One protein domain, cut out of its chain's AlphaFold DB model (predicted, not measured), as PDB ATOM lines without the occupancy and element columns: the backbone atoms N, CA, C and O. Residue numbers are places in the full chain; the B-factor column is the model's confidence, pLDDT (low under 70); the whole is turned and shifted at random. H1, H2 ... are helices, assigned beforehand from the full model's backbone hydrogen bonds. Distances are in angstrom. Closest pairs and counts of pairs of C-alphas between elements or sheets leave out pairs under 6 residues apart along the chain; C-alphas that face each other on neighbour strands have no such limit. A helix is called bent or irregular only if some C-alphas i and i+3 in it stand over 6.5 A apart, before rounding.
ATOM      1  N   ASP A 122     261.476 304.957 247.681       86.38
ATOM      2  CA  ASP A 122     261.275 304.405 246.337       86.38
ATOM      3  C   ASP A 122     260.138 303.359 246.367       86.38
ATOM      4  O   ASP A 122     260.246 302.356 247.090       86.38
ATOM      5  N   PRO A 123     259.048 303.546 245.594       87.56
ATOM      6  CA  PRO A 123     257.911 302.633 245.598       87.56
ATOM      7  C   PRO A 123     258.297 301.209 245.187       87.56
ATOM      8  O   PRO A 123     257.756 300.247 245.734       87.56
ATOM      9  N   ILE A 124     259.262 301.048 244.273       89.25
ATOM     10  CA  ILE A 124     259.729 299.724 243.842       89.25
ATOM     11  C   ILE A 124     260.469 299.044 244.992       89.25
ATOM     12  O   ILE A 124     260.262 297.858 245.266       89.25
ATOM     13  N   HIS A 125     261.312 299.793 245.699       90.00
ATOM     14  CA  HIS A 125     262.024 299.296 246.868       90.00
ATOM     15  C   HIS A 125     261.077 298.914 248.012       90.00
ATOM     16  O   HIS A 125     261.223 297.838 248.595       90.00
ATOM     17  N   LYS A 126     260.045 299.727 248.280       88.62
ATOM     18  CA  LYS A 126     258.984 299.384 249.245       88.62
ATOM     19  C   LYS A 126     258.259 298.106 248.862       88.62
ATOM     20  O   LYS A 126     258.069 297.248 249.719       88.62
ATOM     21  N   LEU A 127     257.909 297.945 247.589       90.00
ATOM     22  CA  LEU A 127     257.223 296.748 247.109       90.00
ATOM     23  C   LEU A 127     258.086 295.488 247.276       90.00
ATOM     24  O   LEU A 127     257.583 294.448 247.696       90.00
ATOM     25  N   ARG A 128     259.397 295.580 247.014       92.12
ATOM     26  CA  ARG A 128     260.340 294.471 247.253       92.12
ATOM     27  C   ARG A 128     260.387 294.072 248.726       92.12
ATOM     28  O   ARG A 128     260.374 292.879 249.025       92.12
ATOM     29  N   TRP A 129     260.421 295.052 249.627       92.62
ATOM     30  CA  TRP A 129     260.365 294.816 251.069       92.62
ATOM     31  C   TRP A 129     259.037 294.196 251.505       92.62
ATOM     32  O   TRP A 129     259.051 293.210 252.237       92.62
ATOM     33  N   ALA A 130     257.911 294.723 251.019       90.12
ATOM     34  CA  ALA A 130     256.581 294.193 251.302       90.12
ATOM     35  C   ALA A 130     256.452 292.725 250.876       90.12
ATOM     36  O   ALA A 130     256.013 291.894 251.668       90.12
ATOM     37  N   ALA A 131     256.927 292.390 249.675       90.06
ATOM     38  CA  ALA A 131     256.935 291.021 249.175       90.06
ATOM     39  C   ALA A 131     257.844 290.087 249.993       90.06
ATOM     40  O   ALA A 131     257.485 288.934 250.212       90.06
ATOM     41  N   GLU A 132     259.017 290.551 250.444       91.19
ATOM     42  CA  GLU A 132     259.934 289.713 251.233       91.19
ATOM     43  C   GLU A 132     259.389 289.397 252.623       91.19
ATOM     44  O   GLU A 132     259.532 288.273 253.099       91.19
ATOM     45  N   VAL A 133     258.782 290.379 253.288       89.88
ATOM     46  CA  VAL A 133     258.315 290.204 254.671       89.88
ATOM     47  C   VAL A 133     256.864 289.730 254.754       89.88
ATOM     48  O   VAL A 133     256.357 289.546 255.855       89.88
ATOM     49  N   GLY A 134     256.225 289.489 253.604       85.56
ATOM     50  CA  GLY A 134     254.869 288.954 253.518       85.56
ATOM     51  C   GLY A 134     253.793 289.955 253.930       85.56
ATOM     52  O   GLY A 134     252.787 289.552 254.504       85.56
ATOM     53  N   LEU A 135     254.000 291.250 253.670       83.31
ATOM     54  CA  LEU A 135     252.973 292.260 253.928       83.31
ATOM     55  C   LEU A 135     251.790 292.042 252.990       83.31
ATOM     56  O   LEU A 135     251.914 292.200 251.773       83.31
ATOM     57  N   SER A 136     250.638 291.718 253.570       68.75
ATOM     58  CA  SER A 136     249.370 291.771 252.857       68.75
ATOM     59  C   SER A 136     248.945 293.236 252.738       68.75
ATOM     60  O   SER A 136     248.869 293.963 253.728       68.75
ATOM     61  N   SER A 137     248.736 293.703 251.512       60.69
ATOM     62  CA  SER A 137     248.252 295.058 251.240       60.69
ATOM     63  C   SER A 137     246.738 295.088 251.459       60.69
ATOM     64  O   SER A 137     246.033 294.558 250.604       60.69
ATOM     65  N   CYS A 138     246.228 295.726 252.518       53.25
ATOM     66  CA  CYS A 138     244.791 296.019 252.651       53.25
ATOM     67  C   CYS A 138     244.550 297.260 253.530       53.25
ATOM     68  O   CYS A 138     244.795 297.203 254.728       53.25
ATOM     69  N   ASP A 139     244.146 298.393 252.946       47.84
ATOM     70  CA  ASP A 139     242.752 298.843 252.754       47.84
ATOM     71  C   ASP A 139     242.765 300.186 251.983       47.84
ATOM     72  O   ASP A 139     243.839 300.706 251.664       47.84
ATOM     73  N   SER A 140     241.594 300.747 251.638       48.88
ATOM     74  CA  SER A 140     241.417 301.984 250.840       48.88
ATOM     75  C   SER A 140     242.161 303.231 251.363       48.88
ATOM     76  O   SER A 140     242.232 304.234 250.657       48.88
ATOM     77  N   GLU A 141     242.725 303.171 252.573       54.56
ATOM     78  CA  GLU A 141     243.449 304.249 253.263       54.56
ATOM     79  C   GLU A 141     244.984 304.069 253.245       54.56
ATOM     80  O   GLU A 141     245.718 304.926 253.734       54.56
ATOM     81  N   GLY A 142     245.498 302.990 252.639       56.59
ATOM     82  CA  GLY A 142     246.937 302.789 252.426       56.59
ATOM     83  C   GLY A 142     247.736 302.380 253.669       56.59
ATOM     84  O   GLY A 142     248.971 302.389 253.623       56.59
ATOM     85  N   GLU A 143     247.070 302.009 254.767       63.03
ATOM     86  CA  GLU A 143     247.735 301.477 255.955       63.03
ATOM     87  C   GLU A 143     248.185 300.023 255.724       63.03
ATOM     88  O   GLU A 143     247.515 299.221 255.077       63.03
ATOM     89  N   VAL A 144     249.379 299.686 256.210       73.81
ATOM     90  CA  VAL A 144     250.001 298.372 256.018       73.81
ATOM     91  C   VAL A 144     249.880 297.580 257.315       73.81
ATOM     92  O   VAL A 144     250.454 297.979 258.329       73.81
ATOM     93  N   SER A 145     249.181 296.442 257.276       81.56
ATOM     94  CA  SER A 145     249.066 295.537 258.425       81.56
ATOM     95  C   SER A 145     250.368 294.771 258.673       81.56
ATOM     96  O   SER A 145     250.950 294.190 257.758       81.56
ATOM     97  N   TRP A 146     250.813 294.737 259.932       86.94
ATOM     98  CA  TRP A 146     252.032 294.040 260.371       86.94
ATOM     99  C   TRP A 146     251.757 292.761 261.170       86.94
ATOM    100  O   TRP A 146     252.702 292.165 261.698       86.94
ATOM    101  N   GLU A 147     250.488 292.363 261.285       82.94
ATOM    102  CA  GLU A 147     250.045 291.238 262.122       82.94
ATOM    103  C   GLU A 147     250.542 289.890 261.587       82.94
ATOM    104  O   GLU A 147     251.002 289.043 262.354       82.94
ATOM    105  N   ASP A 148     250.546 289.734 260.263       84.56
ATOM    106  CA  ASP A 148     250.999 288.512 259.590       84.56
ATOM    107  C   ASP A 148     252.533 288.408 259.511       84.56
ATOM    108  O   ASP A 148     253.089 287.345 259.226       84.56
ATOM    109  N   VAL A 149     253.249 289.505 259.794       88.75
ATOM    110  CA  VAL A 149     254.713 289.535 259.734       88.75
ATOM    111  C   VAL A 149     255.294 288.900 261.000       88.75
ATOM    112  O   VAL A 149     255.080 289.420 262.106       88.75
ATOM    113  N   PRO A 150     256.117 287.843 260.880       88.94
ATOM    114  CA  PRO A 150     256.630 287.121 262.036       88.94
ATOM    115  C   PRO A 150     257.485 288.017 262.945       88.94
ATOM    116  O   PRO A 150     258.108 288.993 262.518       88.94
ATOM    117  N   THR A 151     257.562 287.659 264.231       88.19
ATOM    118  CA  THR A 151     258.348 288.405 265.237       88.19
ATOM    119  C   THR A 151     259.843 288.406 264.965       88.19
ATOM    120  O   THR A 151     260.557 289.299 265.422       88.19
ATOM    121  N   THR A 152     260.310 287.390 264.246       88.94
ATOM    122  CA  THR A 152     261.690 287.225 263.811       88.94
ATOM    123  C   THR A 152     261.677 286.893 262.330       88.94
ATOM    124  O   THR A 152     260.933 286.019 261.889       88.94
ATOM    125  N   LEU A 153     262.476 287.625 261.556       89.56
ATOM    126  CA  LEU A 153     262.587 287.405 260.120       89.56
ATOM    127  C   LEU A 153     263.665 286.345 259.842       89.56
ATOM    128  O   LEU A 153     264.729 286.379 260.476       89.56
ATOM    129  N   PRO A 154     263.423 285.406 258.911       88.19
ATOM    130  CA  PRO A 154     264.411 284.400 258.550       88.19
ATOM    131  C   PRO A 154     265.632 285.065 257.902       88.19
ATOM    132  O   PRO A 154     265.501 285.938 257.049       88.19
ATOM    133  N   ARG A 155     266.843 284.644 258.286       89.50
ATOM    134  CA  ARG A 155     268.097 285.190 257.739       89.50
ATOM    135  C   ARG A 155     268.404 284.602 256.361       89.50
ATOM    136  O   ARG A 155     269.285 283.758 256.229       89.50
ATOM    137  N   THR A 156     267.658 285.033 255.351       94.12
ATOM    138  CA  THR A 156     267.875 284.665 253.946       94.12
ATOM    139  C   THR A 156     268.909 285.592 253.291       94.12
ATOM    140  O   THR A 156     269.080 286.743 253.702       94.12
ATOM    141  N   GLU A 157     269.584 285.127 252.233       94.88
ATOM    142  CA  GLU A 157     270.472 285.986 251.423       94.88
ATOM    143  C   GLU A 157     269.708 287.148 250.769       94.88
ATOM    144  O   GLU A 157     270.237 288.250 250.620       94.88
ATOM    145  N   LYS A 158     268.430 286.930 250.440       93.56
ATOM    146  CA  LYS A 158     267.540 287.959 249.893       93.56
ATOM    147  C   LYS A 158     267.205 289.043 250.923       93.56
ATOM    148  O   LYS A 158     267.288 290.226 250.611       93.56
ATOM    149  N   LEU A 159     266.915 288.670 252.170       93.38
ATOM    150  CA  LEU A 159     266.740 289.643 253.248       93.38
ATOM    151  C   LEU A 159     268.038 290.420 253.501       93.38
ATOM    152  O   LEU A 159     268.010 291.636 253.682       93.38
ATOM    153  N   ARG A 160     269.191 289.738 253.481       94.38
ATOM    154  CA  ARG A 160     270.502 290.379 253.639       94.38
ATOM    155  C   ARG A 160     270.754 291.423 252.550       94.38
ATOM    156  O   ARG A 160     271.182 292.528 252.876       94.38
ATOM    157  N   SER A 161     270.488 291.100 251.284       95.56
ATOM    158  CA  SER A 161     270.680 292.043 250.179       95.56
ATOM    159  C   SER A 161     269.743 293.249 250.280       95.56
ATOM    160  O   SER A 161     270.186 294.373 250.054       95.56
ATOM    161  N   LEU A 162     268.495 293.049 250.715       94.62
ATOM    162  CA  LEU A 162     267.556 294.143 250.974       94.62
ATOM    163  C   LEU A 162     268.007 295.054 252.120       94.62
ATOM    164  O   LEU A 162     267.932 296.271 251.988       94.62
ATOM    165  N   VAL A 163     268.523 294.493 253.220       94.44
ATOM    166  CA  VAL A 163     269.085 295.288 254.328       94.44
ATOM    167  C   VAL A 163     270.277 296.123 253.855       94.44
ATOM    168  O   VAL A 163     270.369 297.295 254.212       94.44
ATOM    169  N   LEU A 164     271.159 295.554 253.026       93.75
ATOM    170  CA  LEU A 164     272.299 296.275 252.441       93.75
ATOM    171  C   LEU A 164     271.862 297.373 251.463       93.75
ATOM    172  O   LEU A 164     272.507 298.414 251.397       93.75
ATOM    173  N   ALA A 165     270.757 297.165 250.745       92.00
ATOM    174  CA  ALA A 165     270.124 298.179 249.904       92.00
ATOM    175  C   ALA A 165     269.346 299.244 250.709       92.00
ATOM    176  O   ALA A 165     268.842 300.203 250.134       92.00
ATOM    177  N   GLY A 166     269.255 299.095 252.034       91.50
ATOM    178  CA  GLY A 166     268.600 300.032 252.941       91.50
ATOM    179  C   GLY A 166     267.152 299.663 253.267       91.50
ATOM    180  O   GLY A 166     266.425 299.072 252.470       91.50
ATOM    181  N   VAL A 167     266.712 300.041 254.467       91.38
ATOM    182  CA  VAL A 167     265.327 299.855 254.923       91.38
ATOM    183  C   VAL A 167     264.528 301.144 254.661       91.38
ATOM    184  O   VAL A 167     264.955 302.196 255.166       91.38
ATOM    185  N   PRO A 168     263.387 301.083 253.936       90.06
ATOM    186  CA  PRO A 168     262.489 302.218 253.726       90.06
ATOM    187  C   PRO A 168     262.118 302.875 255.046       90.06
ATOM    188  O   PRO A 168     261.830 302.166 256.017       90.06
ATOM    189  N   HIS A 169     262.124 304.204 255.097       85.31
ATOM    190  CA  HIS A 169     261.915 304.937 256.338       85.31
ATOM    191  C   HIS A 169     260.593 304.547 257.003       85.31
ATOM    192  O   HIS A 169     260.597 304.197 258.185       85.31
ATOM    193  N   SER A 170     259.499 304.464 256.230       83.69
ATOM    194  CA  SER A 170     258.178 304.102 256.763       83.69
ATOM    195  C   SER A 170     258.133 302.712 257.409       83.69
ATOM    196  O   SER A 170     257.262 302.432 258.226       83.69
ATOM    197  N   TYR A 171     259.052 301.812 257.045       88.62
ATOM    198  CA  TYR A 171     259.096 300.444 257.567       88.62
ATOM    199  C   TYR A 171     260.110 300.254 258.702       88.62
ATOM    200  O   TYR A 171     260.049 299.244 259.406       88.62
ATOM    201  N   ARG A 172     261.032 301.204 258.928       90.00
ATOM    202  CA  ARG A 172     262.088 301.091 259.956       90.00
ATOM    203  C   ARG A 172     261.555 300.801 261.361       90.00
ATOM    204  O   ARG A 172     262.098 299.875 261.970       90.00
ATOM    205  N   PRO A 173     260.506 301.482 261.877       87.81
ATOM    206  CA  PRO A 173     260.015 301.225 263.233       87.81
ATOM    207  C   PRO A 173     259.617 299.759 263.454       87.81
ATOM    208  O   PRO A 173     259.900 299.180 264.500       87.81
ATOM    209  N   GLN A 174     259.020 299.135 262.435       90.44
ATOM    210  CA  GLN A 174     258.511 297.765 262.496       90.44
ATOM    211  C   GLN A 174     259.560 296.714 262.110       90.44
ATOM    212  O   GLN A 174     259.573 295.612 262.668       90.44
ATOM    213  N   LEU A 175     260.468 297.031 261.184       92.12
ATOM    214  CA  LEU A 175     261.496 296.098 260.726       92.12
ATOM    215  C   LEU A 175     262.702 296.046 261.658       92.12
ATOM    216  O   LEU A 175     263.180 294.953 261.950       92.12
ATOM    217  N   TRP A 176     263.193 297.174 262.174       93.31
ATOM    218  CA  TRP A 176     264.380 297.169 263.038       93.31
ATOM    219  C   TRP A 176     264.153 296.403 264.340       93.31
ATOM    220  O   TRP A 176     265.038 295.661 264.777       93.31
ATOM    221  N   ILE A 177     262.956 296.499 264.925       91.62
ATOM    222  CA  ILE A 177     262.612 295.757 266.143       91.62
ATOM    223  C   ILE A 177     262.570 294.230 265.896       91.62
ATOM    224  O   ILE A 177     262.974 293.439 266.751       91.62
ATOM    225  N   ARG A 178     262.165 293.797 264.694       93.31
ATOM    226  CA  ARG A 178     262.160 292.383 264.271       93.31
ATOM    227  C   ARG A 178     263.560 291.883 263.901       93.31
ATOM    228  O   ARG A 178     263.987 290.839 264.387       93.31
ATOM    229  N   LEU A 179     264.302 292.643 263.092       92.50
ATOM    230  CA  LEU A 179     265.649 292.299 262.611       92.50
ATOM    231  C   LEU A 179     266.674 292.191 263.747       92.50
ATOM    232  O   LEU A 179     267.527 291.304 263.731       92.50
ATOM    233  N   SER A 180     266.569 293.064 264.751       92.38
ATOM    234  CA  SER A 180     267.405 293.011 265.960       92.38
ATOM    235  C   SER A 180     267.019 291.879 266.921       92.38
ATOM    236  O   SER A 180     267.745 291.610 267.874       92.38
ATOM    237  N   GLY A 181     265.868 291.228 266.711       90.81
ATOM    238  CA  GLY A 181     265.296 290.260 267.647       90.81
ATOM    239  C   GLY A 181     264.731 290.892 268.925       90.81
ATOM    240  O   GLY A 181     264.289 290.174 269.826       90.81
ATOM    241  N   SER A 182     264.706 292.223 269.023       89.81
ATOM    242  CA  SER A 182     264.186 292.923 270.200       89.81
ATOM    243  C   SER A 182     262.681 292.726 270.387       89.81
ATOM    244  O   SER A 182     262.237 292.679 271.529       89.81
ATOM    245  N   LEU A 183     261.899 292.489 269.324       90.81
ATOM    246  CA  LEU A 183     260.470 292.170 269.451       90.81
ATOM    247  C   LEU A 183     260.246 290.816 270.143       90.81
ATOM    248  O   LEU A 183     259.401 290.697 271.030       90.81
ATOM    249  N   GLN A 184     261.045 289.808 269.786       90.19
ATOM    250  CA  GLN A 184     261.034 288.506 270.454       90.19
ATOM    251  C   GLN A 184     261.475 288.637 271.918       90.19
ATOM    252  O   GLN A 184     260.838 288.077 272.812       90.19
ATOM    253  N   LYS A 185     262.533 289.418 272.174       89.38
ATOM    254  CA  LYS A 185     263.009 289.701 273.535       89.38
ATOM    255  C   LYS A 185     261.948 290.434 274.358       89.38
ATOM    256  O   LYS A 185     261.719 290.045 275.490       89.38
ATOM    257  N   LYS A 186     261.239 291.413 273.784       89.06
ATOM    258  CA  LYS A 186     260.127 292.132 274.428       89.06
ATOM    259  C   LYS A 186     259.004 291.179 274.844       89.06
ATOM    260  O   LYS A 186     258.539 291.265 275.969       89.06
ATOM    261  N   ARG A 187     258.598 290.246 273.971       88.25
ATOM    262  CA  ARG A 187     257.535 289.263 274.274       88.25
ATOM    263  C   ARG A 187     257.930 288.233 275.338       88.25
ATOM    264  O   ARG A 187     257.057 287.660 275.972       88.25
ATOM    265  N   THR A 188     259.226 287.975 275.503       89.75
ATOM    266  CA  THR A 188     259.759 286.970 276.443       89.75
ATOM    267  C   THR A 188     260.402 287.585 277.688       89.75
ATOM    268  O   THR A 188     260.872 286.856 278.564       89.75
ATOM    269  N   ALA A 189     260.446 288.917 277.775       87.56
ATOM    270  CA  ALA A 189     261.046 289.632 278.886       87.56
ATOM    271  C   ALA A 189     260.241 289.399 280.167       87.56
ATOM    272  O   ALA A 189     259.018 289.513 280.178       87.56
ATOM    273  N   LYS A 190     260.952 289.085 281.252       87.06
ATOM    274  CA  LYS A 190     260.360 288.926 282.588       87.06
ATOM    275  C   LYS A 190     260.166 290.254 283.312       87.06
ATOM    276  O   LYS A 190     259.283 290.347 284.146       87.06
TER     277      LYS A 190
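Overview. This is residues 122 to 190 of the 274 residues of the protein "Small G protein signaling modulator 3 homolog" of Hirondellea gigas (UniProt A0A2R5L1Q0). Three short helices, H1, H2 and H3, have their centres in a loose triangle with few contacts between them, and a fourth, H4, follows H3 at one end of the longest axis. A long loop, residues 134 to 156, runs from H1 to H2, and its residues 138 to 143 stick out free. The printed part has 69 residues with four named helices, in the order H1, H2, H3, H4, and no named strand; its class is all helix. It is compact, with a radius of gyration of the C-alphas of 12.4 A and spans of 38 by 29 by 18 A.

Arrangement. H1, residues 123 to 133, is one of the two longest helices, with 11 residues. H2, residues 157 to 164, only just touches H1, with 3 pairs of C-alphas within 8 A. The closest C-alphas of the two are those of Glu 132 and Leu 159, 7.1 A apart. They form a helical hairpin and run opposite ways at a steep tilt of 44 degrees. H3, residues 169 to 179, is the other helix of 11 residues. H1 and H3 are near each other, with 7 pairs of C-alphas within 10 A but no pair within 8 A. H2 and H3 are apart. H4, residues 182 to 188, is close to H3 but not clearly touching it; their closest C-alphas, those of Ile 177 and Leu 183, are 5.3 A apart. H3 and H4 run the same way at a steep tilt of 48 degrees. H4 is apart from H1 and from H2. In H1, H2 and H4 every O i to N i+4 pair is within hydrogen-bond range; in H3, 3 of 7 such pairs are, and 4 of 8 O i to N i+3 pairs.

Along the chain. H1 is 15.4 A from first to last C-alpha and begins at C-alpha 123, (257.911, 302.633, 245.598). H3 measures 14.6 A and is irregular, with C-alphas 170 and 173 7.3 A apart; it begins at C-alpha 169, (261.915, 304.937, 256.338). H2 measures 10.5 A. H4 measures 9.7 A and ends at C-alpha 188, (259.759, 286.970, 276.443).

Size, cuts and confidence. The two C-alphas farthest apart are those of Ile 124 and Lys 190, 40.2 A. The printed part has no cut. The link from H1 to H2, 23 residues, is long; those from H2 to H3 and from H3 to H4 are tight. The mean pLDDT of the printed part is 85.8, and residues 136 to 143 are under 70.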